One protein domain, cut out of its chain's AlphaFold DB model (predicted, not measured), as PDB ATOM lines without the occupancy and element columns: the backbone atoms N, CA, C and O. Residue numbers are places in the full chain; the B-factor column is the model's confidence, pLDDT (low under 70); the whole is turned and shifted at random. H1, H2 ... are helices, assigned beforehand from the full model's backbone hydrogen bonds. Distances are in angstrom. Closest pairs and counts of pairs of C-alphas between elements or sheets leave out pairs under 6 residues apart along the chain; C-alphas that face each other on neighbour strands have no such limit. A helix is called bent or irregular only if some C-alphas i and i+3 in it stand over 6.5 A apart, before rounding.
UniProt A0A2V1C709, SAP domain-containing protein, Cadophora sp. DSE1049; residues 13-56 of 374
ATOM      1  N   PRO A  13     -16.954 -22.020  35.082       75.25
ATOM      2  CA  PRO A  13     -16.545 -21.400  36.343       75.25
ATOM      3  C   PRO A  13     -16.930 -22.242  37.567       75.25
ATOM      4  O   PRO A  13     -16.071 -22.558  38.379       75.25
ATOM      5  N   ALA A  14     -18.168 -22.741  37.622       77.38
ATOM      6  CA  ALA A  14     -18.627 -23.594  38.718       77.38
ATOM      7  C   ALA A  14     -17.861 -24.929  38.773       77.38
ATOM      8  O   ALA A  14     -17.575 -25.452  39.849       77.38
ATOM      9  N   LEU A  15     -17.470 -25.472  37.614       72.88
ATOM     10  CA  LEU A  15     -16.617 -26.661  37.551       72.88
ATOM     11  C   LEU A  15     -15.208 -26.397  38.077       72.88
ATOM     12  O   LEU A  15     -14.653 -27.297  38.698       72.88
ATOM     13  N   ARG A  16     -14.636 -25.206  37.845       75.31
ATOM     14  CA  ARG A  16     -13.328 -24.797  38.383       75.31
ATOM     15  C   ARG A  16     -13.360 -24.657  39.900       75.31
ATOM     16  O   ARG A  16     -12.435 -25.141  40.548       75.31
ATOM     17  N   ASP A  17     -14.425 -24.078  40.438       79.12
ATOM     18  CA  ASP A  17     -14.568 -23.834  41.873       79.12
ATOM     19  C   ASP A  17     -14.736 -25.152  42.641       79.12
ATOM     20  O   ASP A  17     -13.930 -25.460  43.514       79.12
ATOM     21  N   MET A  18     -15.645 -26.034  42.205       76.31
ATOM     22  CA  MET A  18     -15.807 -27.374  42.804       76.31
ATOM     23  C   MET A  18     -14.542 -28.241  42.719       76.31
ATOM     24  O   MET A  18     -14.322 -29.169  43.494       76.31
ATOM     25  N   CYS A  19     -13.737 -27.984  41.699       71.81
ATOM     26  CA  CYS A  19     -12.478 -28.655  41.450       71.81
ATOM     27  C   CYS A  19     -11.367 -28.194  42.399       71.81
ATOM     28  O   CYS A  19     -10.530 -29.009  42.786       71.81
ATOM     29  N   ALA A  20     -11.356 -26.900  42.726       77.69
ATOM     30  CA  ALA A  20     -10.459 -26.306  43.705       77.69
ATOM     31  C   ALA A  20     -10.870 -26.704  45.131       77.69
ATOM     32  O   ALA A  20     -10.016 -27.078  45.919       77.69
ATOM     33  N   GLU A  21     -12.173 -26.739  45.425       78.81
ATOM     34  CA  GLU A  21     -12.714 -27.181  46.721       78.81
ATOM     35  C   GLU A  21     -12.392 -28.642  47.067       78.81
ATOM     36  O   GLU A  21     -12.439 -29.031  48.232       78.81
ATOM     37  N   ARG A  22     -12.100 -29.476  46.063       78.81
ATOM     38  CA  ARG A  22     -11.838 -30.914  46.236       78.81
ATOM     39  C   ARG A  22     -10.368 -31.306  46.089       78.81
ATOM     40  O   ARG A  22     -10.097 -32.502  46.021       78.81
ATOM     41  N   ASP A  23      -9.454 -30.336  45.990       70.44
ATOM     42  CA  ASP A  23      -8.007 -30.552  45.804       70.44
ATOM     43  C   ASP A  23      -7.670 -31.561  44.691       70.44
ATOM     44  O   ASP A  23      -6.728 -32.350  44.769       70.44
ATOM     45  N   LEU A  24      -8.469 -31.573  43.620       69.00
ATOM     46  CA  LEU A  24      -8.221 -32.464  42.493       69.00
ATOM     47  C   LEU A  24      -7.136 -31.833  41.607       69.00
ATOM     48  O   LEU A  24      -7.278 -30.683  41.175       69.00
ATOM     49  N   ASP A  25      -6.124 -32.604  41.208       62.69
ATOM     50  CA  ASP A  25      -5.033 -32.129  40.345       62.69
ATOM     51  C   ASP A  25      -5.455 -31.894  38.879       62.69
ATOM     52  O   ASP A  25      -6.199 -32.665  38.262       62.69
ATOM     53  N   ASN A  26      -4.952 -30.809  38.282       60.28
ATOM     54  CA  ASN A  26      -5.272 -30.350  36.922       60.28
ATOM     55  C   ASN A  26      -4.457 -31.068  35.823       60.28
ATOM     56  O   ASN A  26      -3.846 -30.420  34.967       60.28
ATOM     57  N   THR A  27      -4.414 -32.401  35.812       64.56
ATOM     58  CA  THR A  27      -3.621 -33.140  34.814       64.56
ATOM     59  C   THR A  27      -4.399 -33.463  33.528       64.56
ATOM     60  O   THR A  27      -5.597 -33.754  33.526       64.56
ATOM     61  N   GLY A  28      -3.677 -33.360  32.402       61.62
ATOM     62  CA  GLY A  28      -3.995 -33.832  31.045       61.62
ATOM     63  C   GLY A  28      -5.453 -33.747  30.589       61.62
ATOM     64  O   GLY A  28      -5.881 -32.757  29.992       61.62
ATOM     65  N   LEU A  29      -6.207 -34.818  30.840       64.12
ATOM     66  CA  LEU A  29      -7.562 -35.023  30.329       64.12
ATOM     67  C   LEU A  29      -8.559 -33.969  30.842       64.12
ATOM     68  O   LEU A  29      -9.471 -33.566  30.126       64.12
ATOM     69  N   ARG A  30      -8.360 -33.471  32.067       66.62
ATOM     70  CA  ARG A  30      -9.231 -32.468  32.691       66.62
ATOM     71  C   ARG A  30      -9.020 -31.072  32.122       66.62
ATOM     72  O   ARG A  30      -9.982 -30.335  31.922       66.62
ATOM     73  N   ARG A  31      -7.768 -30.722  31.818       70.81
ATOM     74  CA  ARG A  31      -7.445 -29.468  31.130       70.81
ATOM     75  C   ARG A  31      -8.047 -29.454  29.727       70.81
ATOM     76  O   ARG A  31      -8.560 -28.424  29.306       70.81
ATOM     77  N   ASP A  32      -8.026 -30.597  29.043       70.38
ATOM     78  CA  ASP A  32      -8.662 -30.750  27.734       70.38
ATOM     79  C   ASP A  32     -10.195 -30.670  27.830       70.38
ATOM     80  O   ASP A  32     -10.822 -29.956  27.050       70.38
ATOM     81  N   LEU A  33     -10.810 -31.302  28.838       76.62
ATOM     82  CA  LEU A  33     -12.255 -31.207  29.068       76.62
ATOM     83  C   LEU A  33     -12.700 -29.765  29.361       76.62
ATOM     84  O   LEU A  33     -13.638 -29.281  28.731       76.62
ATOM     85  N   MET A  34     -11.999 -29.051  30.247       76.31
ATOM     86  CA  MET A  34     -12.312 -27.646  30.532       76.31
ATOM     87  C   MET A  34     -12.091 -26.753  29.309       76.31
ATOM     88  O   MET A  34     -12.946 -25.931  29.004       76.31
ATOM     89  N   ALA A  35     -11.020 -26.963  28.539       75.25
ATOM     90  CA  ALA A  35     -10.787 -26.212  27.306       75.25
ATOM     91  C   ALA A  35     -11.869 -26.468  26.239       75.25
ATOM     92  O   ALA A  35     -12.237 -25.560  25.493       75.25
ATOM     93  N   ARG A  36     -12.394 -27.697  26.149       74.81
ATOM     94  CA  ARG A  36     -13.495 -28.039  25.236       74.81
ATOM     95  C   ARG A  36     -14.815 -27.416  25.677       74.81
ATOM     96  O   ARG A  36     -15.544 -26.916  24.822       74.81
ATOM     97  N   LEU A  37     -15.101 -27.406  26.978       79.19
ATOM     98  CA  LEU A  37     -16.298 -26.762  27.522       79.19
ATOM     99  C   LEU A  37     -16.236 -25.236  27.367       79.19
ATOM    100  O   LEU A  37     -17.204 -24.651  26.902       79.19
ATOM    101  N   GLU A  38     -15.079 -24.604  27.582       81.38
ATOM    102  CA  GLU A  38     -14.900 -23.160  27.344       81.38
ATOM    103  C   GLU A  38     -15.137 -22.769  25.886       81.38
ATOM    104  O   GLU A  38     -15.684 -21.704  25.604       81.38
ATOM    105  N   ARG A  39     -14.734 -23.620  24.935       80.19
ATOM    106  CA  ARG A  39     -15.040 -23.390  23.515       80.19
ATOM    107  C   ARG A  39     -16.537 -23.475  23.248       80.19
ATOM    108  O   ARG A  39     -17.043 -22.677  22.470       80.19
ATOM    109  N   LYS A  40     -17.233 -24.415  23.889       80.56
ATOM    110  CA  LYS A  40     -18.684 -24.577  23.755       80.56
ATOM    111  C   LYS A  40     -19.433 -23.376  24.344       80.56
ATOM    112  O   LYS A  40     -20.276 -22.816  23.653       80.56
ATOM    113  N   ASP A  41     -19.056 -22.933  25.543       81.31
ATOM    114  CA  ASP A  41     -19.649 -21.763  26.204       81.31
ATOM    115  C   ASP A  41     -19.444 -20.485  25.375       81.31
ATOM    116  O   ASP A  41     -20.377 -19.708  25.198       81.31
ATOM    117  N   ARG A  42     -18.262 -20.301  24.764       83.56
ATOM    118  CA  ARG A  42     -18.006 -19.166  23.857       83.56
ATOM    119  C   ARG A  42     -18.903 -19.168  22.623       83.56
ATOM    120  O   ARG A  42     -19.387 -18.110  22.244       83.56
ATOM    121  N   VAL A  43     -19.131 -20.330  22.012       84.06
ATOM    122  CA  VAL A  43     -20.023 -20.452  20.845       84.06
ATOM    123  C   VAL A  43     -21.468 -20.125  21.230       84.06
ATOM    124  O   VAL A  43     -22.176 -19.477  20.463       84.06
ATOM    125  N   VAL A  44     -21.904 -20.527  22.427       82.25
ATOM    126  CA  VAL A  44     -23.233 -20.173  22.945       82.25
ATOM    127  C   VAL A  44     -23.337 -18.667  23.198       82.25
ATOM    128  O   VAL A  44     -24.285 -18.046  22.723       82.25
ATOM    129  N   GLU A  45     -22.349 -18.052  23.854       84.31
ATOM    130  CA  GLU A  45     -22.330 -16.598  24.078       84.31
ATOM    131  C   GLU A  45     -22.295 -15.792  22.773       84.31
ATOM    132  O   GLU A  45     -22.936 -14.746  22.669       84.31
ATOM    133  N   GLU A  46     -21.547 -16.252  21.771       86.88
ATOM    134  CA  GLU A  46     -21.460 -15.602  20.463       86.88
ATOM    135  C   GLU A  46     -22.799 -15.670  19.723       86.88
ATOM    136  O   GLU A  46     -23.282 -14.649  19.232       86.88
ATOM    137  N   ARG A  47     -23.470 -16.827  19.768       84.50
ATOM    138  CA  ARG A  47     -24.818 -17.000  19.218       84.50
ATOM    139  C   ARG A  47     -25.847 -16.128  19.939       84.50
ATOM    140  O   ARG A  47     -26.693 -15.514  19.296       84.50
ATOM    141  N   GLU A  48     -25.766 -16.010  21.264       86.44
ATOM    142  CA  GLU A  48     -26.627 -15.100  22.027       86.44
ATOM    143  C   GLU A  48     -26.370 -13.626  21.686       86.44
ATOM    144  O   GLU A  48     -27.316 -12.837  21.595       86.44
ATOM    145  N   ARG A  49     -25.108 -13.227  21.474       84.62
ATOM    146  CA  ARG A  49     -24.764 -11.867  21.027       84.62
ATOM    147  C   ARG A  49     -25.303 -11.579  19.633       84.62
ATOM    148  O   ARG A  49     -25.849 -10.499  19.424       84.62
ATOM    149  N   GLU A  50     -25.199 -12.529  18.711       86.19
ATOM    150  CA  GLU A  50     -25.741 -12.397  17.358       86.19
ATOM    151  C   GLU A  50     -27.271 -12.254  17.377       86.19
ATOM    152  O   GLU A  50     -27.822 -11.354  16.741       86.19
ATOM    153  N   VAL A  51     -27.960 -13.061  18.190       84.25
ATOM    154  CA  VAL A  51     -29.414 -12.945  18.397       84.25
ATOM    155  C   VAL A  51     -29.786 -11.584  18.994       84.25
ATOM    156  O   VAL A  51     -30.752 -10.964  18.546       84.25
ATOM    157  N   ARG A  52     -29.011 -11.062  19.957       80.31
ATOM    158  CA  ARG A  52     -29.235  -9.713  20.512       80.31
ATOM    159  C   ARG A  52     -29.021  -8.610  19.479       80.31
ATOM    160  O   ARG A  52     -29.773  -7.640  19.491       80.31
ATOM    161  N   LEU A  53     -28.025  -8.741  18.602       77.62
ATOM    162  CA  LEU A  53     -27.765  -7.772  17.535       77.62
ATOM    163  C   LEU A  53     -28.892  -7.775  16.496       77.62
ATOM    164  O   LEU A  53     -29.450  -6.711  16.231       77.62
ATOM    165  N   ARG A  54     -29.329  -8.954  16.032       76.19
ATOM    166  CA  ARG A  54     -30.500  -9.081  15.142       76.19
ATOM    167  C   ARG A  54     -31.785  -8.551  15.781       76.19
ATOM    168  O   ARG A  54     -32.567  -7.868  15.130       76.19
ATOM    169  N   GLY A  55     -31.996  -8.804  17.074       72.62
ATOM    170  CA  GLY A  55     -33.143  -8.264  17.811       72.62
ATOM    171  C   GLY A  55     -33.128  -6.736  17.951       72.62
ATOM    172  O   GLY A  55     -34.185  -6.122  18.097       72.62
ATOM    173  N   ARG A  56     -31.945  -6.110  17.892       64.75
ATOM    174  CA  ARG A  56     -31.775  -4.650  17.926       64.75
ATOM    175  C   ARG A  56     -31.987  -4.018  16.553       64.75
ATOM    176  O   ARG A  56     -32.557  -2.936  16.479       64.75
TER     177      ARG A  56
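This is residues 13 to 56 of the 374 residues of the protein "SAP domain-containing protein" of Cadophora sp. DSE1049 (UniProt A0A2V1C709). One long straight helix, H2, makes nearly the whole length of a lopsided hook, and the short helix H1 is folded back alongside its first part, joined to it by a turn of loop at residues 21 to 28. The two arms make an open hook: the gap between them is wider toward the loop, where residues 17 to 25, of which 17 to 20 belong to H1, and residues 27 to 33, of which 29 to 33 belong to H2, stand free, and residues 39 to 56 of H2 stick out beyond H1 as a long free arm. The printed part has 44 residues with two named helices, H1 then H2 along the chain, and no named strand; the class is all helix. It is extended, with a radius of gyration of the C-alphas of 14.6 A and spans of 45 by 19 by 6 A.

Begin with H2, residues 29 to 56, and then look at H1, residues 13 to 20. The two are apart, but only just: their closest C-alphas are 8.3 A apart. The N-to-C direction of H2 is (-0.63, 0.68, -0.37), and that of H1 is (0.59, -0.48, 0.65). In both helices every O i to N i+4 pair is within hydrogen-bond range. Residues 39 to 56 of H2 stand free, as do residues 17 to 25, of which 17 to 20 belong to H1.

Find C-alpha 29 at (-7.562, -35.023, 30.329); from there H2 runs 40.8 A to C-alpha 56 at (-31.775, -4.650, 17.926). H1 starts at C-alpha 13, at (-16.545, -21.400, 36.343), and runs 10.7 A to C-alpha 20. Neither helix is bent or irregular.

The two C-alphas farthest apart are those of Asp 23 and Arg 56, at 44.9 A. The link from H1 to H2 is short, with 8 residues, and the printed part has no cut. The mean pLDDT of the printed part is 76.1; look for values under 70 at residues 24 to 30 and at residue 56.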